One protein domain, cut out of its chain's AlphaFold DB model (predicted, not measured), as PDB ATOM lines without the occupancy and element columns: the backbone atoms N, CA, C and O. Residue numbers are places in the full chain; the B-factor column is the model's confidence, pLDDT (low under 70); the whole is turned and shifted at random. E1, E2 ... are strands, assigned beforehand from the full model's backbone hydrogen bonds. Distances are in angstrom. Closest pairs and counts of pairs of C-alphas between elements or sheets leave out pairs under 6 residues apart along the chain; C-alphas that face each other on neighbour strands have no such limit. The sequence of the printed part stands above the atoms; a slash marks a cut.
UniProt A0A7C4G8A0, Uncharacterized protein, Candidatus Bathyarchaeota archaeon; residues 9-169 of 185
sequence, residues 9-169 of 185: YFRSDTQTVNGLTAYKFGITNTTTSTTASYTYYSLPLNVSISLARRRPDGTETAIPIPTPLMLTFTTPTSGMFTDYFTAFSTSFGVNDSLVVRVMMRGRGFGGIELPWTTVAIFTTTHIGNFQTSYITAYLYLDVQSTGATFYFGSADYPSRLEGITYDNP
ATOM      1  N   TYR A   9     175.261 113.335  88.706       98.50
ATOM      2  CA  TYR A   9     173.847 113.127  88.966       98.50
ATOM      3  C   TYR A   9     173.077 114.442  88.893       98.50
ATOM      4  O   TYR A   9     173.544 115.494  89.349       98.50
ATOM      5  N   PHE A  10     171.864 114.354  88.358       98.62
ATOM      6  CA  PHE A  10     170.844 115.386  88.471       98.62
ATOM      7  C   PHE A  10     170.277 115.334  89.895       98.62
ATOM      8  O   PHE A  10     169.572 114.390  90.250       98.62
ATOM      9  N   ARG A  11     170.627 116.306  90.742       98.38
ATOM     10  CA  ARG A  11     170.265 116.301  92.169       98.38
ATOM     11  C   ARG A  11     169.015 117.126  92.450       98.38
ATOM     12  O   ARG A  11     168.711 118.059  91.711       98.38
ATOM     13  N   SER A  12     168.315 116.812  93.539       98.25
ATOM     14  CA  SER A  12     167.102 117.531  93.948       98.25
ATOM     15  C   SER A  12     167.374 118.832  94.704       98.25
ATOM     16  O   SER A  12     166.502 119.695  94.765       98.25
ATOM     17  N   ASP A  13     168.557 118.978  95.306       98.00
ATOM     18  CA  ASP A  13     168.956 120.194  96.005       98.00
ATOM     19  C   ASP A  13     169.452 121.262  95.024       98.00
ATOM     20  O   ASP A  13     170.017 120.971  93.965       98.00
ATOM     21  N   THR A  14     169.229 122.528  95.371       98.00
ATOM     22  CA  THR A  14     169.614 123.674  94.545       98.00
ATOM     23  C   THR A  14     170.916 124.306  95.027       98.00
ATOM     24  O   THR A  14     171.389 124.074  96.143       98.00
ATOM     25  N   GLN A  15     171.531 125.098  94.156       96.50
ATOM     26  CA  GLN A  15     172.645 125.974  94.483       96.50
ATOM     27  C   GLN A  15     172.574 127.264  93.676       96.50
ATOM     28  O   GLN A  15     172.018 127.293  92.576       96.50
ATOM     29  N   THR A  16     173.200 128.305  94.212       95.00
ATOM     30  CA  THR A  16     173.402 129.572  93.515       95.00
ATOM     31  C   THR A  16     174.838 129.638  93.030       95.00
ATOM     32  O   THR A  16     175.766 129.598  93.833       95.00
ATOM     33  N   VAL A  17     175.018 129.744  91.716       91.81
ATOM     34  CA  VAL A  17     176.332 129.879  91.079       91.81
ATOM     35  C   VAL A  17     176.258 131.064  90.135       91.81
ATOM     36  O   VAL A  17     175.379 131.111  89.270       91.81
ATOM     37  N   ASN A  18     177.157 132.029  90.327       88.06
ATOM     38  CA  ASN A  18     177.228 133.252  89.523       88.06
ATOM     39  C   ASN A  18     175.891 134.021  89.509       88.06
ATOM     40  O   ASN A  18     175.392 134.427  88.465       88.06
ATOM     41  N   GLY A  19     175.261 134.140  90.687       86.88
ATOM     42  CA  GLY A  19     174.002 134.870  90.887       86.88
ATOM     43  C   GLY A  19     172.729 134.149  90.427       86.88
ATOM     44  O   GLY A  19     171.635 134.656  90.657       86.88
ATOM     45  N   LEU A  20     172.838 132.960  89.825       93.25
ATOM     46  CA  LEU A  20     171.699 132.206  89.301       93.25
ATOM     47  C   LEU A  20     171.474 130.915  90.091       93.25
ATOM     48  O   LEU A  20     172.390 130.109  90.267       93.25
ATOM     49  N   THR A  21     170.235 130.712  90.543       96.31
ATOM     50  CA  THR A  21     169.824 129.499  91.264       96.31
ATOM     51  C   THR A  21     169.423 128.407  90.274       96.31
ATOM     52  O   THR A  21     168.631 128.651  89.366       96.31
ATOM     53  N   ALA A  22     169.958 127.201  90.447       97.69
ATOM     54  CA  ALA A  22     169.621 126.013  89.661       97.69
ATOM     55  C   ALA A  22     169.789 124.743  90.511       97.69
ATOM     56  O   ALA A  22     170.345 124.796  91.609       97.69
ATOM     57  N   TYR A  23     169.336 123.590  90.016       98.56
ATOM     58  CA  TYR A  23     169.612 122.305  90.663       98.56
ATOM     59  C   TYR A  23     171.107 121.969  90.605       98.56
ATOM     60  O   TYR A  23     171.822 122.381  89.685       98.56
ATOM     61  N   LYS A  24     171.613 121.215  91.581       98.38
ATOM     62  CA  LYS A  24     173.015 120.786  91.576       98.38
ATOM     63  C   LYS A  24     173.258 119.694  90.533       98.38
ATOM     64  O   LYS A  24     172.483 118.750  90.399       98.38
ATOM     65  N   PHE A  25     174.396 119.796  89.853       97.94
ATOM     66  CA  PHE A  25     174.954 118.753  88.999       97.94
ATOM     67  C   PHE A  25     176.245 118.214  89.625       97.94
ATOM     68  O   PHE A  25     177.331 118.785  89.457       97.94
ATOM     69  N   GLY A  26     176.111 117.166  90.438       96.50
ATOM     70  CA  GLY A  26     177.148 116.733  91.382       96.50
ATOM     71  C   GLY A  26     177.575 115.279  91.212       96.50
ATOM     72  O   GLY A  26     176.860 114.484  90.622       96.50
ATOM     73  N   ILE A  27     178.734 114.924  91.764       95.69
ATOM     74  CA  ILE A  27     179.321 113.572  91.672       95.69
ATOM     75  C   ILE A  27     178.646 112.534  92.579       95.69
ATOM     76  O   ILE A  27     178.798 111.332  92.388       95.69
ATOM     77  N   THR A  28     177.872 112.992  93.561       96.00
ATOM     78  CA  THR A  28     177.025 112.153  94.412       96.00
ATOM     79  C   THR A  28     175.567 112.517  94.201       96.00
ATOM     80  O   THR A  28     175.226 113.692  94.027       96.00
ATOM     81  N   ASN A  29     174.701 111.509  94.230       97.31
ATOM     82  CA  ASN A  29     173.263 111.716  94.169       97.31
ATOM     83  C   ASN A  29     172.722 112.254  95.508       97.31
ATOM     84  O   ASN A  29     173.382 112.155  96.545       97.31
ATOM     85  N   THR A  30     171.527 112.838  95.489       96.81
ATOM     86  CA  THR A  30     170.763 113.154  96.703       96.81
ATOM     87  C   THR A  30     169.999 111.922  97.204       96.81
ATOM     88  O   THR A  30     169.942 110.887  96.539       96.81
ATOM     89  N   THR A  31     169.444 112.009  98.413       96.12
ATOM     90  CA  THR A  31     168.602 110.954  99.003       96.12
ATOM     91  C   THR A  31     167.112 111.161  98.723       96.12
ATOM     92  O   THR A  31     166.335 110.219  98.836       96.12
ATOM     93  N   THR A  32     166.707 112.376  98.347       96.81
ATOM     94  CA  THR A  32     165.313 112.767  98.105       96.81
ATOM     95  C   THR A  32     165.059 113.014  96.631       96.81
ATOM     96  O   THR A  32     165.799 113.760  96.001       96.81
ATOM     97  N   SER A  33     163.978 112.479  96.082       97.19
ATOM     98  CA  SER A  33     163.623 112.733  94.688       97.19
ATOM     99  C   SER A  33     162.952 114.089  94.491       97.19
ATOM    100  O   SER A  33     162.279 114.604  95.382       97.19
ATOM    101  N   THR A  34     163.048 114.619  93.280       98.19
ATOM    102  CA  THR A  34     162.205 115.704  92.774       98.19
ATOM    103  C   THR A  34     161.817 115.415  91.323       98.19
ATOM    104  O   THR A  34     162.288 114.446  90.717       98.19
ATOM    105  N   THR A  35     160.945 116.248  90.768       98.50
ATOM    106  CA  THR A  35     160.405 116.070  89.422       98.50
ATOM    107  C   THR A  35     160.328 117.376  88.651       98.50
ATOM    108  O   THR A  35     160.081 118.434  89.228       98.50
ATOM    109  N   ALA A  36     160.435 117.285  87.329       98.44
ATOM    110  CA  ALA A  36     160.089 118.358  86.406       98.44
ATOM    111  C   ALA A  36     159.090 117.846  85.364       98.44
ATOM    112  O   ALA A  36     159.364 116.860  84.683       98.44
ATOM    113  N   SER A  37     157.944 118.512  85.242       98.25
ATOM    114  CA  SER A  37     156.857 118.080  84.358       98.25
ATOM    115  C   SER A  37     156.713 118.980  83.135       98.25
ATOM    116  O   SER A  37     156.991 120.178  83.183       98.25
ATOM    117  N   TYR A  38     156.233 118.396  82.044       98.31
ATOM    118  CA  TYR A  38     155.938 119.067  80.787       98.31
ATOM    119  C   TYR A  38     154.607 118.571  80.230       98.31
ATOM    120  O   TYR A  38     154.382 117.366  80.132       98.31
ATOM    121  N   THR A  39     153.738 119.502  79.846       97.69
ATOM    122  CA  THR A  39     152.405 119.203  79.310       97.69
ATOM    123  C   THR A  39     152.388 119.393  77.800       97.69
ATOM    124  O   THR A  39     152.949 120.353  77.272       97.69
ATOM    125  N   TYR A  40     151.703 118.493  77.105       96.44
ATOM    126  CA  TYR A  40     151.474 118.545  75.663       96.44
ATOM    127  C   TYR A  40     150.125 117.888  75.332       96.44
ATOM    128  O   TYR A  40     149.434 117.389  76.210       96.44
ATOM    129  N   TYR A  41     149.703 117.919  74.072       96.12
ATOM    130  CA  TYR A  41     148.366 117.459  73.677       96.12
ATOM    131  C   TYR A  41     148.363 116.049  73.105       96.12
ATOM    132  O   TYR A  41     147.369 115.338  73.217       96.12
ATOM    133  N   SER A  42     149.446 115.664  72.439       95.69
ATOM    134  CA  SER A  42     149.598 114.327  71.879       95.69
ATOM    135  C   SER A  42     151.065 113.973  71.678       95.69
ATOM    136  O   SER A  42     151.925 114.848  71.532       95.69
ATOM    137  N   LEU A  43     151.328 112.670  71.659       96.25
ATOM    138  CA  LEU A  43     152.597 112.100  71.228       96.25
ATOM    139  C   LEU A  43     152.816 112.342  69.714       96.25
ATOM    140  O   LEU A  43     151.846 112.525  68.972       96.25
ATOM    141  N   PRO A  44     154.069 112.324  69.221       97.06
ATOM    142  CA  PRO A  44     155.298 112.020  69.944       97.06
ATOM    143  C   PRO A  44     155.773 113.111  70.907       97.06
ATOM    144  O   PRO A  44     155.621 114.305  70.649       97.06
ATOM    145  N   LEU A  45     156.419 112.670  71.985       98.31
ATOM    146  CA  LEU A  45     157.257 113.499  72.844       98.31
ATOM    147  C   LEU A  45     158.718 113.297  72.456       98.31
ATOM    148  O   LEU A  45     159.162 112.166  72.281       98.31
ATOM    149  N   ASN A  46     159.473 114.386  72.386       98.25
ATOM    150  CA  ASN A  46     160.922 114.361  72.261       98.25
ATOM    151  C   ASN A  46     161.565 114.926  73.526       98.25
ATOM    152  O   ASN A  46     161.101 115.938  74.060       98.25
ATOM    153  N   VAL A  47     162.647 114.298  73.974       98.56
ATOM    154  CA  VAL A  47     163.468 114.732  75.106       98.56
ATOM    155  C   VAL A  47     164.909 114.879  74.629       98.56
ATOM    156  O   VAL A  47     165.415 114.037  73.889       98.56
ATOM    157  N   SER A  48     165.557 115.967  75.032       98.31
ATOM    158  CA  SER A  48     166.940 116.277  74.672       98.31
ATOM    159  C   SER A  48     167.666 116.971  75.825       98.31
ATOM    160  O   SER A  48     167.064 117.325  76.843       98.31
ATOM    161  N   ILE A  49     168.973 117.166  75.662       98.25
ATOM    162  CA  ILE A  49     169.828 117.893  76.595       98.25
ATOM    163  C   ILE A  49     170.537 119.016  75.846       98.25
ATOM    164  O   ILE A  49     171.056 118.806  74.752       98.25
ATOM    165  N   SER A  50     170.610 120.197  76.459       97.94
ATOM    166  CA  SER A  50     171.534 121.246  76.020       97.94
ATOM    167  C   SER A  50     172.553 121.582  77.098       97.94
ATOM    168  O   SER A  50     172.292 121.459  78.298       97.94
ATOM    169  N   LEU A  51     173.729 122.007  76.644       97.62
ATOM    170  CA  LEU A  51     174.852 122.385  77.486       97.62
ATOM    171  C   LEU A  51     175.203 123.857  77.272       97.62
ATOM    172  O   LEU A  51     175.134 124.374  76.155       97.62
ATOM    173  N   ALA A  52     175.615 124.533  78.337       97.56
ATOM    174  CA  ALA A  52     176.166 125.878  78.262       97.56
ATOM    175  C   ALA A  52     177.286 126.076  79.286       97.56
ATOM    176  O   ALA A  52     177.282 125.485  80.364       97.56
ATOM    177  N   ARG A  53     178.229 126.954  78.958       96.06
ATOM    178  CA  ARG A  53     179.184 127.521  79.907       96.06
ATOM    179  C   ARG A  53     178.579 128.785  80.494       96.06
ATOM    180  O   ARG A  53     178.237 129.687  79.731       96.06
ATOM    181  N   ARG A  54     178.502 128.876  81.818       96.44
ATOM    182  CA  ARG A  54     178.089 130.082  82.536       96.44
ATOM    183  C   ARG A  54     179.291 130.750  83.189       96.44
ATOM    184  O   ARG A  54     179.979 130.124  83.991       96.44
ATOM    185  N   ARG A  55     179.504 132.022  82.870       94.50
ATOM    186  CA  ARG A  55     180.567 132.864  83.431       94.50
ATOM    187  C   ARG A  55     180.172 133.481  84.782       94.50
ATOM    188  O   ARG A  55     178.988 133.460  85.124       94.50
ATOM    189  N   PRO A  56     181.129 134.047  85.545       93.62
ATOM    190  CA  PRO A  56     180.882 134.739  86.817       93.62
ATOM    191  C   PRO A  56     179.867 135.878  86.761       93.62
ATOM    192  O   PRO A  56     179.177 136.134  87.742       93.62
ATOM    193  N   ASP A  57     179.757 136.536  85.610       93.12
ATOM    194  CA  ASP A  57     178.786 137.602  85.347       93.12
ATOM    195  C   ASP A  57     177.367 137.077  85.044       93.12
ATOM    196  O   ASP A  57     176.466 137.858  84.750       93.12
ATOM    197  N   GLY A  58     177.163 135.756  85.093       92.38
ATOM    198  CA  GLY A  58     175.896 135.095  84.793       92.38
ATOM    199  C   GLY A  58     175.637 134.891  83.298       92.38
ATOM    200  O   GLY A  58     174.637 134.266  82.943       92.38
ATOM    201  N   THR A  59     176.523 135.360  82.411       95.19
ATOM    202  CA  THR A  59     176.364 135.164  80.966       95.19
ATOM    203  C   THR A  59     176.569 133.705  80.590       95.19
ATOM    204  O   THR A  59     177.458 133.021  81.104       95.19
ATOM    205  N   GLU A  60     175.748 133.220  79.664       97.12
ATOM    206  CA  GLU A  60     175.793 131.838  79.212       97.12
ATOM    207  C   GLU A  60     176.115 131.741  77.727       97.12
ATOM    208  O   GLU A  60     175.551 132.447  76.894       97.12
ATOM    209  N   THR A  61     177.024 130.835  77.386       97.12
ATOM    210  CA  THR A  61     177.375 130.507  76.003       97.12
ATOM    211  C   THR A  61     177.067 129.040  75.757       97.12
ATOM    212  O   THR A  61     177.537 128.186  76.509       97.12
ATOM    213  N   ALA A  62     176.289 128.738  74.717       97.19
ATOM    214  CA  ALA A  62     175.981 127.361  74.348       97.19
ATOM    215  C   ALA A  62     177.261 126.576  74.027       97.19
ATOM    216  O   ALA A  62     178.158 127.083  73.350       97.19
ATOM    217  N   ILE A  63     177.325 125.334  74.500       96.25
ATOM    218  CA  ILE A  63     178.369 124.378  74.127       96.25
ATOM    219  C   ILE A  63     177.817 123.560  72.959       96.25
ATOM    220  O   ILE A  63     176.764 122.939  73.119       96.25
ATOM    221  N   PRO A  64     178.466 123.558  71.783       94.75
ATOM    222  CA  PRO A  64     177.951 122.824  70.637       94.75
ATOM    223  C   PRO A  64     177.931 121.310  70.877       94.75
ATOM    224  O   PRO A  64     178.900 120.722  71.365       94.75
ATOM    225  N   ILE A  65     176.822 120.688  70.480       94.44
ATOM    226  CA  ILE A  65     176.574 119.248  70.578       94.44
ATOM    227  C   ILE A  65     176.403 118.723  69.144       94.44
ATOM    228  O   ILE A  65     175.286 118.739  68.623       94.44
ATOM    229  N   PRO A  66     177.489 118.331  68.448       89.62
ATOM    230  CA  PRO A  66     177.412 117.891  67.048       89.62
ATOM    231  C   PRO A  66     176.569 116.624  66.845       89.62
ATOM    232  O   PRO A  66     176.038 116.424  65.756       89.62
ATOM    233  N   THR A  67     176.422 115.784  67.875       93.25
ATOM    234  CA  THR A  67     175.484 114.654  67.870       93.25
ATOM    235  C   THR A  67     174.500 114.841  69.022       93.25
ATOM    236  O   THR A  67     174.831 114.497  70.152       93.25
ATOM    237  N   PRO A  68     173.347 115.496  68.804       92.12
ATOM    238  CA  PRO A  68     172.405 115.777  69.880       92.12
ATOM    239  C   PRO A  68     171.732 114.500  70.371       92.12
ATOM    240  O   PRO A  68     171.322 113.666  69.568       92.12
ATOM    241  N   LEU A  69     171.551 114.401  71.689       95.38
ATOM    242  CA  LEU A  69     170.693 113.383  72.291       95.38
ATOM    243  C   LEU A  69     169.253 113.596  71.822       95.38
ATOM    244  O   LEU A  69     168.753 114.728  71.871       95.38
ATOM    245  N   MET A  70     168.573 112.525  71.418       96.50
ATOM    246  CA  MET A  70     167.175 112.596  71.000       96.50
ATOM    247  C   MET A  70     166.420 111.331  71.400       96.50
ATOM    248  O   MET A  70     166.397 110.339  70.678       96.50
ATOM    249  N   LEU A  71     165.721 111.399  72.531       98.06
ATOM    250  CA  LEU A  71     164.781 110.358  72.932       98.06
ATOM    251  C   LEU A  71     163.394 110.703  72.391       98.06
ATOM    252  O   LEU A  71     162.829 111.733  72.764       98.06
ATOM    253  N   THR A  72     162.835 109.843  71.541       98.06
ATOM    254  CA  THR A  72     161.494 110.019  70.967       98.06
ATOM    255  C   THR A  72     160.550 108.935  71.471       98.06
ATOM    256  O   THR A  72     160.802 107.744  71.314       98.06
ATOM    257  N   PHE A  73     159.414 109.358  72.017       98.38
ATOM    258  CA  PHE A  73     158.379 108.485  72.556       98.38
ATOM    259  C   PHE A  73     157.103 108.628  71.738       98.38
ATOM    260  O   PHE A  73     156.575 109.729  71.605       98.38
ATOM    261  N   THR A  74     156.593 107.523  71.199       97.88
ATOM    262  CA  THR A  74     155.340 107.472  70.417       97.88
ATOM    263  C   THR A  74     154.199 106.779  71.159       97.88
ATOM    264  O   THR A  74     153.060 106.824  70.701       97.88
ATOM    265  N   THR A  75     154.484 106.174  72.315       98.00
ATOM    266  CA  THR A  75     153.501 105.558  73.217       98.00
ATOM    267  C   THR A  75     153.825 105.910  74.675       98.00
ATOM    268  O   THR A  75     154.983 106.226  74.969       98.00
ATOM    269  N   PRO A  76     152.831 105.896  75.586       98.62
ATOM    270  CA  PRO A  76     153.080 106.057  77.014       98.62
ATOM    271  C   PRO A  76     154.025 104.977  77.546       98.62
ATOM    272  O   PRO A  76     153.881 103.802  77.209       98.62
ATOM    273  N   THR A  77     154.986 105.366  78.374       98.62
ATOM    274  CA  THR A  77     155.997 104.466  78.939       98.62
ATOM    275  C   THR A  77     156.650 105.103  80.159       98.62
ATOM    276  O   THR A  77     156.731 106.323  80.245       98.62
ATOM    277  N   SER A  78     157.172 104.295  81.079       98.69
ATOM    278  CA  SER A  78     157.890 104.787  82.257       98.69
ATOM    279  C   SER A  78     159.147 103.963  82.514       98.69
ATOM    280  O   SER A  78     159.141 102.748  82.310       98.69
ATOM    281  N   GLY A  79     160.223 104.618  82.942       98.56
ATOM    282  CA  GLY A  79     161.466 103.958  83.326       98.56
ATOM    283  C   GLY A  79     162.716 104.785  83.047       98.56
ATOM    284  O   GLY A  79     162.656 105.976  82.744       98.56
ATOM    285  N   MET A  80     163.867 104.122  83.161       98.56
ATOM    286  CA  MET A  80     165.165 104.690  82.807       98.56
ATOM    287  C   MET A  80     165.407 104.547  81.304       98.56
ATOM    288  O   MET A  80     165.430 103.433  80.785       98.56
ATOM    289  N   PHE A  81     165.645 105.665  80.628       98.62
ATOM    290  CA  PHE A  81     166.009 105.700  79.216       98.62
ATOM    291  C   PHE A  81     167.446 106.167  79.058       98.62
ATOM    292  O   PHE A  81     167.907 107.059  79.777       98.62
ATOM    293  N   THR A  82     168.146 105.558  78.107       97.69
ATOM    294  CA  THR A  82     169.568 105.793  77.886       97.69
ATOM    295  C   THR A  82     169.819 106.110  76.428       97.69
ATOM    296  O   THR A  82     169.336 105.408  75.544       97.69
ATOM    297  N   ASP A  83     170.584 107.164  76.200       97.69
ATOM    298  CA  ASP A  83     171.104 107.549  74.894       97.69
ATOM    299  C   ASP A  83     172.405 108.326  75.106       97.69
ATOM    300  O   ASP A  83     172.754 108.684  76.237       97.69
ATOM    301  N   TYR A  84     173.145 108.580  74.040       96.56
ATOM    302  CA  TYR A  84     174.411 109.287  74.104       96.56
ATOM    303  C   TYR A  84     174.411 110.542  73.238       96.56
ATOM    304  O   TYR A  84     173.620 110.713  72.315       96.56
ATOM    305  N   PHE A  85     175.347 111.430  73.536       96.69
ATOM    306  CA  PHE A  85     175.651 112.591  72.717       96.69
ATOM    307  C   PHE A  85     177.129 112.934  72.828       96.69
ATOM    308  O   PHE A  85     177.807 112.569  73.790       96.69
ATOM    309  N   THR A  86     177.647 113.668  71.854       95.38
ATOM    310  CA  THR A  86     179.000 114.227  71.929       95.38
ATOM    311  C   THR A  86     178.927 115.731  72.084       95.38
ATOM    312  O   THR A  86     178.173 116.376  71.359       95.38
ATOM    313  N   ALA A  87     179.757 116.296  72.949       94.12
ATOM    314  CA  ALA A  87     179.907 117.739  73.099       94.12
ATOM    315  C   ALA A  87     181.332 118.162  72.726       94.12
ATOM    316  O   ALA A  87     182.281 117.426  73.003       94.12
ATOM    317  N   PHE A  88     181.489 119.322  72.085       93.56
ATOM    318  CA  PHE A  88     182.815 119.857  71.773       93.56
ATOM    319  C   PHE A  88     183.533 120.360  73.021       93.56
ATOM    320  O   PHE A  88     182.910 120.854  73.966       93.56
ATOM    321  N   SER A  89     184.864 120.287  72.984       91.25
ATOM    322  CA  SER A  89     185.697 120.944  73.977       91.25
ATOM    323  C   SER A  89     185.364 122.432  74.055       91.25
ATOM    324  O   SER A  89     185.060 123.104  73.067       91.25
ATOM    325  N   THR A  90     185.371 122.954  75.269       93.12
ATOM    326  CA  THR A  90     185.092 124.354  75.554       93.12
ATOM    327  C   THR A  90     186.015 124.769  76.682       93.12
ATOM    328  O   THR A  90     186.111 124.084  77.696       93.12
ATOM    329  N   SER A  91     186.706 125.895  76.519       92.38
ATOM    330  CA  SER A  91     187.537 126.432  77.594       92.38
ATOM    331  C   SER A  91     186.664 127.066  78.676       92.38
ATOM    332  O   SER A  91     185.743 127.835  78.376       92.38
ATOM    333  N   PHE A  92     186.965 126.735  79.926       92.31
ATOM    334  CA  PHE A  92     186.300 127.252  81.116       92.31
ATOM    335  C   PHE A  92     187.316 128.045  81.932       92.31
ATOM    336  O   PHE A  92     188.423 127.579  82.199       92.31
ATOM    337  N   GLY A  93     186.939 129.256  82.333       89.62
ATOM    338  CA  GLY A  93     187.635 129.965  83.396       89.62
ATOM    339  C   GLY A  93     187.462 129.242  84.732       89.62
ATOM    340  O   GLY A  93     186.515 128.486  84.928       89.62
ATOM    341  N   VAL A  94     188.348 129.523  85.689       86.75
ATOM    342  CA  VAL A  94     188.336 128.895  87.029       86.75
ATOM    343  C   VAL A  94     187.011 129.066  87.790       86.75
ATOM    344  O   VAL A  94     186.685 128.260  88.654       86.75
ATOM    345  N   ASN A  95     186.230 130.091  87.441       89.94
ATOM    346  CA  ASN A  95     184.938 130.410  88.050       89.94
ATOM    347  C   ASN A  95     183.744 130.156  87.108       89.94
ATOM    348  O   ASN A  95     182.610 130.528  87.421       89.94
ATOM    349  N   ASP A  96     183.989 129.553  85.945       93.56
ATOM    350  CA  ASP A  96     182.917 129.164  85.039       93.56
ATOM    351  C   ASP A  96     182.249 127.878  85.547       93.56
ATOM    352  O   ASP A  96     182.864 127.023  86.189       93.56
ATOM    353  N   SER A  97     180.968 127.724  85.228       95.19
ATOM    354  CA  SER A  97     180.181 126.540  85.570       95.19
ATOM    355  C   SER A  97     179.553 125.919  84.333       95.19
ATOM    356  O   SER A  97     179.143 126.607  83.395       95.19
ATOM    357  N   LEU A  98     179.501 124.587  84.310       96.56
ATOM    358  CA  LEU A  98     178.739 123.842  83.314       96.56
ATOM    359  C   LEU A  98     177.268 123.866  83.707       96.56
ATOM    360  O   LEU A  98     176.916 123.428  84.806       96.56
ATOM    361  N   VAL A  99     176.439 124.331  82.780       98.06
ATOM    362  CA  VAL A  99     174.983 124.316  82.851       98.06
ATOM    363  C   VAL A  99     174.462 123.214  81.942       98.06
ATOM    364  O   VAL A  99     174.811 123.154  80.764       98.06
ATOM    365  N   VAL A 100     173.598 122.369  82.489       98.25
ATOM    366  CA  VAL A 100     172.916 121.287  81.781       98.25
ATOM    367  C   VAL A 100     171.419 121.548  81.845       98.25
ATOM    368  O   VAL A 100     170.871 121.799  82.919       98.25
ATOM    369  N   ARG A 101     170.741 121.486  80.705       98.69
ATOM    370  CA  ARG A 101     169.288 121.639  80.622       98.69
ATOM    371  C   ARG A 101     168.673 120.369  80.095       98.69
ATOM    372  O   ARG A 101     169.066 119.911  79.028       98.69
ATOM    373  N   VAL A 102     167.667 119.871  80.797       98.62
ATOM    374  CA  VAL A 102     166.770 118.850  80.256       98.62
ATOM    375  C   VAL A 102     165.662 119.580  79.512       98.62
ATOM    376  O   VAL A 102     165.022 120.486  80.059       98.62
ATOM    377  N   MET A 103     165.473 119.226  78.247       98.62
ATOM    378  CA  MET A 103     164.545 119.888  77.343       98.62
ATOM    379  C   MET A 103     163.515 118.892  76.829       98.62
ATOM    380  O   MET A 103     163.838 117.737  76.564       98.62
ATOM    381  N   MET A 104     162.280 119.350  76.666       98.56
ATOM    382  CA  MET A 104     161.180 118.544  76.149       98.56
ATOM    383  C   MET A 104     160.422 119.287  75.054       98.56
ATOM    384  O   MET A 104     160.347 120.521  75.053       98.56
ATOM    385  N   ARG A 105     159.872 118.523  74.109       97.75
ATOM    386  CA  ARG A 105     159.087 119.033  72.986       97.75
ATOM    387  C   ARG A 105     158.040 118.014  72.548       97.75
ATOM    388  O   ARG A 105     158.394 116.952  72.041       97.75
ATOM    389  N   GLY A 106     156.766 118.348  72.719       96.44
ATOM    390  CA  GLY A 106     155.629 117.534  72.273       96.44
ATOM    391  C   GLY A 106     154.843 118.194  71.140       96.44
ATOM    392  O   GLY A 106     155.326 119.129  70.493       96.44
ATOM    393  N   ARG A 107     153.605 117.739  70.922       96.31
ATOM    394  CA  ARG A 107     152.660 118.372  69.987       96.31
ATOM    395  C   ARG A 107     151.567 119.158  70.704       96.31
ATOM    396  O   ARG A 107     151.069 118.753  71.752       96.31
ATOM    397  N   GLY A 108     151.196 120.281  70.107       93.00
ATOM    398  CA  GLY A 108     150.068 121.134  70.443       93.00
ATOM    399  C   GLY A 108     148.746 120.615  69.880       93.00
ATOM    400  O   GLY A 108     148.683 119.577  69.212       93.00
ATOM    401  N   PHE A 109     147.678 121.374  70.122       90.50
ATOM    402  CA  PHE A 109     146.382 121.140  69.489       90.50
ATOM    403  C   PHE A 109     146.516 121.153  67.956       90.50
ATOM    404  O   PHE A 109     147.282 121.938  67.397       90.50
ATOM    405  N   GLY A 110     145.807 120.253  67.270       90.94
ATOM    406  CA  GLY A 110     145.920 120.099  65.814       90.94
ATOM    407  C   GLY A 110     147.228 119.453  65.332       90.94
ATOM    408  O   GLY A 110     147.500 119.462  64.137       90.94
ATOM    409  N   GLY A 111     148.043 118.890  66.235       91.19
ATOM    410  CA  GLY A 111     149.257 118.147  65.879       91.19
ATOM    411  C   GLY A 111     150.476 119.013  65.548       91.19
ATOM    412  O   GLY A 111     151.465 118.485  65.043       91.19
ATOM    413  N   ILE A 112     150.420 120.316  65.839       94.94
ATOM    414  CA  ILE A 112     151.508 121.278  65.607       94.94
ATOM    415  C   ILE A 112     152.671 120.984  66.561       94.94
ATOM    416  O   ILE A 112     152.444 120.797  67.751       94.94
ATOM    417  N   GLU A 113     153.918 120.962  66.090       95.69
ATOM    418  CA  GLU A 113     155.069 120.821  66.994       95.69
ATOM    419  C   GLU A 113     155.213 122.051  67.903       95.69
ATOM    420  O   GLU A 113     155.216 123.191  67.437       95.69
ATOM    421  N   LEU A 114     155.347 121.822  69.210       96.19
ATOM    422  CA  LEU A 114     155.646 122.884  70.170       96.19
ATOM    423  C   LEU A 114     157.134 123.269  70.088       96.19
ATOM    424  O   LEU A 114     157.947 122.479  69.607       96.19
ATOM    425  N   PRO A 115     157.540 124.461  70.554       97.25
ATOM    426  CA  PRO A 115     158.956 124.772  70.718       97.25
ATOM    427  C   PRO A 115     159.589 123.927  71.832       97.25
ATOM    428  O   PRO A 115     158.918 123.485  72.771       97.25
ATOM    429  N   TRP A 116     160.909 123.738  71.756       97.69
ATOM    430  CA  TRP A 116     161.674 123.135  72.847       97.69
ATOM    431  C   TRP A 116     161.528 123.955  74.127       97.69
ATOM    432  O   TRP A 116     161.775 125.160  74.138       97.69
ATOM    433  N   THR A 117     161.161 123.288  75.216       98.25
ATOM    434  CA  THR A 117     160.991 123.898  76.536       98.25
ATOM    435  C   THR A 117     161.996 123.295  77.505       98.25
ATOM    436  O   THR A 117     162.131 122.076  77.586       98.25
ATOM    437  N   THR A 118     162.711 124.140  78.250       98.50
ATOM    438  CA  THR A 118     163.572 123.675  79.345       98.50
ATOM    439  C   THR A 118     162.703 123.330  80.546       98.50
ATOM    440  O   THR A 118     162.000 124.201  81.050       98.50
ATOM    441  N   VAL A 119     162.762 122.082  81.007       98.44
ATOM    442  CA  VAL A 119     161.961 121.612  82.153       98.44
ATOM    443  C   VAL A 119     162.753 121.642  83.458       98.44
ATOM    444  O   VAL A 119     162.185 121.857  84.522       98.44
ATOM    445  N   ALA A 120     164.074 121.472  83.381       98.50
ATOM    446  CA  ALA A 120     164.966 121.539  84.530       98.50
ATOM    447  C   ALA A 120     166.341 122.078  84.119       98.50
ATOM    448  O   ALA A 120     166.848 121.767  83.038       98.50
ATOM    449  N   ILE A 121     166.934 122.886  85.000       98.62
ATOM    450  CA  ILE A 121     168.266 123.475  84.832       98.62
ATOM    451  C   ILE A 121     169.149 122.977  85.966       98.62
ATOM    452  O   ILE A 121     168.807 123.135  87.139       98.62
ATOM    453  N   PHE A 122     170.304 122.439  85.600       98.62
ATOM    454  CA  PHE A 122     171.319 121.952  86.514       98.62
ATOM    455  C   PHE A 122     172.615 122.713  86.292       98.62
ATOM    456  O   PHE A 122     172.953 123.055  85.161       98.62
ATOM    457  N   THR A 123     173.353 122.968  87.361       98.12
ATOM    458  CA  THR A 123     174.653 123.631  87.282       98.12
ATOM    459  C   THR A 123     175.669 122.924  88.156       98.12
ATOM    460  O   THR A 123     175.339 122.401  89.220       98.12
ATOM    461  N   THR A 124     176.919 122.935  87.720       95.88
ATOM    462  CA  THR A 124     178.086 122.652  88.569       95.88
ATOM    463  C   THR A 124     178.467 123.912  89.357       95.88
ATOM    464  O   THR A 124     178.043 125.006  88.989       95.88
ATOM    465  N   THR A 125     179.232 123.778  90.447       89.50
ATOM    466  CA  THR A 125     179.815 124.943  91.146       89.50
ATOM    467  C   THR A 125     180.982 125.501  90.333       89.50
ATOM    468  O   THR A 125     180.981 126.669  89.970       89.50
ATOM    469  N   HIS A 126     181.912 124.616  89.972       84.62
ATOM    470  CA  HIS A 126     183.023 124.869  89.064       84.62
ATOM    471  C   HIS A 126     183.277 123.600  88.258       84.62
ATOM    472  O   HIS A 126     183.048 122.483  88.744       84.62
ATOM    473  N   ILE A 127     183.772 123.764  87.042       84.38
ATOM    474  CA  ILE A 127     184.360 122.680  86.266       84.38
ATOM    475  C   ILE A 127     185.601 123.237  85.570       84.38
ATOM    476  O   ILE A 127     185.631 124.408  85.195       84.38
ATOM    477  N   GLY A 128     186.643 122.419  85.442       85.38
ATOM    478  CA  GLY A 128     187.805 122.807  84.650       85.38
ATOM    479  C   GLY A 128     187.491 122.831  83.151       85.38
ATOM    480  O   GLY A 128     186.330 122.738  82.753       85.38
ATOM    481  N   ASN A 129     188.516 122.940  82.299       89.06
ATOM    482  CA  ASN A 129     188.303 122.984  80.847       89.06
ATOM    483  C   ASN A 129     187.553 121.735  80.385       89.06
ATOM    484  O   ASN A 129     188.085 120.627  80.458       89.06
ATOM    485  N   PHE A 130     186.327 121.930  79.910       90.00
ATOM    486  CA  PHE A 130     185.474 120.860  79.433       90.00
ATOM    487  C   PHE A 130     186.063 120.284  78.145       90.00
ATOM    488  O   PHE A 130     186.286 121.009  77.172       90.00
ATOM    489  N   GLN A 131     186.334 118.985  78.142       90.19
ATOM    490  CA  GLN A 131     186.924 118.298  77.003       90.19
ATOM    491  C   GLN A 131     185.842 117.716  76.105       90.19
ATOM    492  O   GLN A 131     184.709 117.469  76.530       90.19
ATOM    493  N   THR A 132     186.219 117.444  74.856       80.88
ATOM    494  CA  THR A 132     185.368 116.664  73.964       80.88
ATOM    495  C   THR A 132     185.058 115.334  74.630       80.88
ATOM    496  O   THR A 132     185.963 114.581  74.982       80.88
ATOM    497  N   SER A 133     183.772 115.069  74.822       78.56
ATOM    498  CA  SER A 133     183.308 113.948  75.631       78.56
ATOM    499  C   SER A 133     182.212 113.201  74.887       78.56
ATOM    500  O   SER A 133     181.296 113.825  74.346       78.56
ATOM    501  N   TYR A 134     182.304 111.872  74.878       93.19
ATOM    502  CA  TYR A 134     181.180 110.993  74.572       93.19
ATOM    503  C   TYR A 134     180.403 110.787  75.869       93.19
ATOM    504  O   TYR A 134     180.911 110.178  76.810       93.19
ATOM    505  N   ILE A 135     179.211 111.369  75.945       97.31
ATOM    506  CA  ILE A 135     178.438 111.465  77.177       97.31
ATOM    507  C   ILE A 135     177.221 110.569  77.046       97.31
ATOM    508  O   ILE A 135     176.413 110.747  76.138       97.31
ATOM    509  N   THR A 136     177.076 109.628  77.973       98.19
ATOM    510  CA  THR A 136     175.880 108.785  78.065       98.19
ATOM    511  C   THR A 136     174.930 109.398  79.079       98.19
ATOM    512  O   THR A 136     175.304 109.619  80.232       98.19
ATOM    513  N   ALA A 137     173.706 109.693  78.666       98.38
ATOM    514  CA  ALA A 137     172.663 110.180  79.549       98.38
ATOM    515  C   ALA A 137     171.768 109.031  80.003       98.38
ATOM    516  O   ALA A 137     171.356 108.200  79.202       98.38
ATOM    517  N   TYR A 138     171.421 109.038  81.284       98.69
ATOM    518  CA  TYR A 138     170.426 108.160  81.884       98.69
ATOM    519  C   TYR A 138     169.340 109.060  82.461       98.69
ATOM    520  O   TYR A 138     169.602 109.816  83.399       98.69
ATOM    521  N   LEU A 139     168.146 109.024  81.876       98.75
ATOM    522  CA  LEU A 139     167.021 109.869  82.261       98.75
ATOM    523  C   LEU A 139     165.841 108.993  82.674       98.75
ATOM    524  O   LEU A 139     165.302 108.250  81.856       98.75
ATOM    525  N   TYR A 140     165.421 109.101  83.934       98.75
ATOM    526  CA  TYR A 140     164.185 108.483  84.392       98.75
ATOM    527  C   TYR A 140     162.995 109.353  83.981       98.75
ATOM    528  O   TYR A 140     162.863 110.498  84.424       98.75
ATOM    529  N   LEU A 141     162.126 108.810  83.137       98.75
ATOM    530  CA  LEU A 141     160.976 109.511  82.578       98.75
ATOM    531  C   LEU A 141     159.702 108.705  82.826       98.75
ATOM    532  O   LEU A 141     159.704 107.484  82.702       98.75
ATOM    533  N   ASP A 142     158.613 109.402  83.122       98.69
ATOM    534  CA  ASP A 142     157.249 108.897  82.992       98.69
ATOM    535  C   ASP A 142     156.564 109.672  81.866       98.69
ATOM    536  O   ASP A 142     156.380 110.885  81.963       98.69
ATOM    537  N   VAL A 143     156.255 108.996  80.767       98.69
ATOM    538  CA  VAL A 143     155.665 109.565  79.555       98.69
ATOM    539  C   VAL A 143     154.223 109.091  79.453       98.69
ATOM    540  O   VAL A 143     153.950 107.896  79.384       98.69
ATOM    541  N   GLN A 144     153.300 110.043  79.396       98.38
ATOM    542  CA  GLN A 144     151.859 109.830  79.295       98.38
ATOM    543  C   GLN A 144     151.340 110.308  77.929       98.38
ATOM    544  O   GLN A 144     152.107 110.721  77.073       98.38
ATOM    545  N   SER A 145     150.035 110.252  77.666       96.25
ATOM    546  CA  SER A 145     149.486 110.718  76.378       96.25
ATOM    547  C   SER A 145     149.496 112.247  76.218       96.25
ATOM    548  O   SER A 145     149.577 112.745  75.094       96.25
ATOM    549  N   THR A 146     149.418 112.984  77.329       96.38
ATOM    550  CA  THR A 146     149.284 114.454  77.379       96.38
ATOM    551  C   THR A 146     150.276 115.120  78.339       96.38
ATOM    552  O   THR A 146     150.139 116.284  78.718       96.38
ATOM    553  N   GLY A 147     151.301 114.389  78.762       97.69
ATOM    554  CA  GLY A 147     152.287 114.911  79.692       97.69
ATOM    555  C   GLY A 147     153.488 113.998  79.827       97.69
ATOM    556  O   GLY A 147     153.480 112.852  79.379       97.69
ATOM    557  N   ALA A 148     154.548 114.529  80.410       98.56
ATOM    558  CA  ALA A 148     155.670 113.735  80.859       98.56
ATOM    559  C   ALA A 148     156.308 114.350  82.092       98.56
ATOM    560  O   ALA A 148     156.274 115.568  82.289       98.56
ATOM    561  N   THR A 149     156.923 113.493  82.891       98.75
ATOM    562  CA  THR A 149     157.612 113.866  84.114       98.75
ATOM    563  C   THR A 149     159.014 113.282  84.093       98.75
ATOM    564  O   THR A 149     159.213 112.087  83.902       98.75
ATOM    565  N   PHE A 150     160.000 114.148  84.283       98.81
ATOM    566  CA  PHE A 150     161.388 113.783  84.507       98.81
ATOM    567  C   PHE A 150     161.651 113.666  86.005       98.81
ATOM    568  O   PHE A 150     161.437 114.633  86.736       98.81
ATOM    569  N   TYR A 151     162.126 112.502  86.446       98.75
ATOM    570  CA  TYR A 151     162.434 112.204  87.844       98.75
ATOM    571  C   TYR A 151     163.941 112.220  88.074       98.75
ATOM    572  O   TYR A 151     164.715 111.712  87.258       98.75
ATOM    573  N   PHE A 152     164.374 112.790  89.195       98.69
ATOM    574  CA  PHE A 152     165.791 112.866  89.537       98.69
ATOM    575  C   PHE A 152     166.025 113.043  91.040       98.69
ATOM    576  O   PHE A 152     165.110 113.359  91.799       98.69
ATOM    577  N   GLY A 153     167.272 112.857  91.472       97.88
ATOM    578  CA  GLY A 153     167.721 113.186  92.822       97.88
ATOM    579  C   GLY A 153     167.598 112.085  93.879       97.88
ATOM    580  O   GLY A 153     167.872 112.358  95.041       97.88
ATOM    581  N   SER A 154     167.233 110.849  93.548       97.62
ATOM    582  CA  SER A 154     167.250 109.748  94.531       97.62
ATOM    583  C   SER A 154     167.861 108.478  93.958       97.62
ATOM    584  O   SER A 154     168.090 108.384  92.752       97.62
ATOM    585  N   ALA A 155     168.127 107.493  94.818       96.81
ATOM    586  CA  ALA A 155     168.575 106.170  94.387       96.81
ATOM    587  C   ALA A 155     167.546 105.464  93.483       96.81
ATOM    588  O   ALA A 155     167.951 104.747  92.572       96.81
ATOM    589  N   ASP A 156     166.250 105.722  93.686       97.44
ATOM    590  CA  ASP A 156     165.165 105.200  92.839       97.44
ATOM    591  C   ASP A 156     165.092 105.909  91.479       97.44
ATOM    592  O   ASP A 156     164.733 105.302  90.471       97.44
ATOM    593  N   TYR A 157     165.501 107.182  91.428       97.44
ATOM    594  CA  TYR A 157     165.549 107.990  90.206       97.44
ATOM    595  C   TYR A 157     166.965 108.540  89.955       97.44
ATOM    596  O   TYR A 157     167.191 109.756  90.041       97.44
ATOM    597  N   PRO A 158     167.950 107.669  89.648       97.69
ATOM    598  CA  PRO A 158     169.361 108.035  89.561       97.69
ATOM    599  C   PRO A 158     169.711 108.603  88.179       97.69
ATOM    600  O   PRO A 158     170.651 108.147  87.515       97.69
ATOM    601  N   SER A 159     168.928 109.586  87.729       98.62
ATOM    602  CA  SER A 159     169.163 110.285  86.470       98.62
ATOM    603  C   SER A 159     170.530 110.979  86.517       98.62
ATOM    604  O   SER A 159     170.847 111.695  87.474       98.62
ATOM    605  N   ARG A 160     171.359 110.775  85.489       98.62
ATOM    606  CA  ARG A 160     172.774 111.186  85.481       98.62
ATOM    607  C   ARG A 160     173.346 111.290  84.070       98.62
ATOM    608  O   ARG A 160     172.763 110.764  83.124       98.62
ATOM    609  N   LEU A 161     174.515 111.916  83.958       98.44
ATOM    610  CA  LEU A 161     175.389 111.826  82.790       98.44
ATOM    611  C   LEU A 161     176.692 111.121  83.169       98.44
ATOM    612  O   LEU A 161     177.309 111.457  84.182       98.44
ATOM    613  N   GLU A 162     177.121 110.183  82.336       98.19
ATOM    614  CA  GLU A 162     178.393 109.465  82.437       98.19
ATOM    615  C   GLU A 162     179.329 109.902  81.304       98.19
ATOM    616  O   GLU A 162     178.869 110.257  80.220       98.19
ATOM    617  N   GLY A 163     180.643 109.869  81.541       96.00
ATOM    618  CA  GLY A 163     181.644 110.224  80.526       96.00
ATOM    619  C   GLY A 163     181.966 111.720  80.443       96.00
ATOM    620  O   GLY A 163     182.624 112.154  79.499       96.00
ATOM    621  N   ILE A 164     181.541 112.518  81.430       95.19
ATOM    622  CA  ILE A 164     181.892 113.941  81.511       95.19
ATOM    623  C   ILE A 164     183.396 114.054  81.742       95.19
ATOM    624  O   ILE A 164     183.882 113.629  82.789       95.19
ATOM    625  N   THR A 165     184.116 114.630  80.777       94.50
ATOM    626  CA  THR A 165     185.576 114.745  80.825       94.50
ATOM    627  C   THR A 165     186.012 116.207  80.874       94.50
ATOM    628  O   THR A 165     185.539 117.036  80.096       94.50
ATOM    629  N   TYR A 166     186.913 116.541  81.794       91.94
ATOM    630  CA  TYR A 166     187.472 117.886  81.930       91.94
ATOM    631  C   TYR A 166     188.906 117.862  82.459       91.94
ATOM    632  O   TYR A 166     189.327 116.925  83.141       91.94
ATOM    633  N   ASP A 167     189.653 118.926  82.179       90.38
ATOM    634  CA  ASP A 167     190.974 119.121  82.763       90.38
ATOM    635  C   ASP A 167     190.811 119.672  84.171       90.38
ATOM    636  O   ASP A 167     190.364 120.804  84.345       90.38
ATOM    637  N   ASN A 168     191.210 118.917  85.188       80.06
ATOM    638  CA  ASN A 168     191.392 119.489  86.509       80.06
ATOM    639  C   ASN A 168     192.732 120.253  86.518       80.06
ATOM    640  O   ASN A 168     193.790 119.622  86.361       80.06
ATOM    641  N   PRO A 169     192.735 121.591  86.697       65.69
ATOM    642  CA  PRO A 169     193.976 122.357  86.760       65.69
ATOM    643  C   PRO A 169     194.846 121.990  87.972       65.69
ATOM    644  O   PRO A 169     195.985 122.441  88.041       65.69
TER     645      PRO A 169
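AT A GLANCE: This is residues 9 to 169 of the 185 residues of an uncharacterized protein of Candidatus Bathyarchaeota archaeon (UniProt A0A7C4G8A0). Two strongly twisted sheets stand partly face to face as a flattened, barrel-like sandwich: E4, E8 and E9, with E5 and E6 beside E4, make one wall, and E3, E11, E10, E7 and E12 make the other. Their edges come close at E9 and E3 and again at E6 and E7, while the hairpin of E1 and E2 extends the first sheet beyond E9 and reaches toward E11 and E12. The printed part has 161 residues, no named helix and twelve strands, E1 to E12 along the chain; the class is all strand. Both sheets are branched, the first mixed and the second antiparallel. The whole is compact, with a radius of gyration of the C-alphas of 15.6 A, and only just elongated, with spans of 50 by 33 by 28 A.

HOW THE PARTS SIT: In the larger sheet, E4, residues 42 to 54, is antiparallel to E8, residues 97 to 107, with N 46 and O 105 2.8 A apart. On the other side of E4 are E5, residues 60 to 63, with N 53 and O 61 2.8 A apart, and E6, residues 71 to 73, with N 47 and O 71 2.8 A apart. E8 forms a hairpin with E9, residues 117 to 123, where N 100 and O 122 are 2.8 A apart. E9 is parallel to E2, residues 20 to 26, with N 25 and O 123 2.8 A apart. E2 forms a hairpin with E1, residues 9 to 17, with N 15 and O 22 2.8 A apart. In the other sheet, E10, residues 133 to 143, has E7, residues 77 to 87, on one side, with N 81 and O 139 2.9 A apart. On the other side are E11, residues 147 to 152, with N 142 and O 149 2.9 A apart, and E12, residues 160 to 168, with N 136 and O 162 2.9 A apart. E11 is antiparallel to E3, residues 34 to 39, with N 36 and O 150 2.9 A apart. Between the sheets, the closest C-alphas of E3 and E9 are those of Ala 36 and Val 119, 5.7 A apart, and those of E6 and E7 are Leu 71 and Asp 83, 7.2 A apart. E8 and E11 are near each other.

IN THESE COORDINATES: E1 begins at C-alpha 9, (173.847, 113.127, 88.966), and bends by 97 degrees at residue 12. E4 spans 34.3 A, E8 32.7 A, E10 28.3 A and E7 28.0 A. E12 ends at C-alpha 168, (191.392, 119.489, 86.509).

THE WHOLE: The C-alphas of Gly 110 and Pro 169, the two farthest apart, are 52.5 A apart. The printed part has no cut and no long link. Its mean pLDDT is 95.5, and residue 169 alone is under 70.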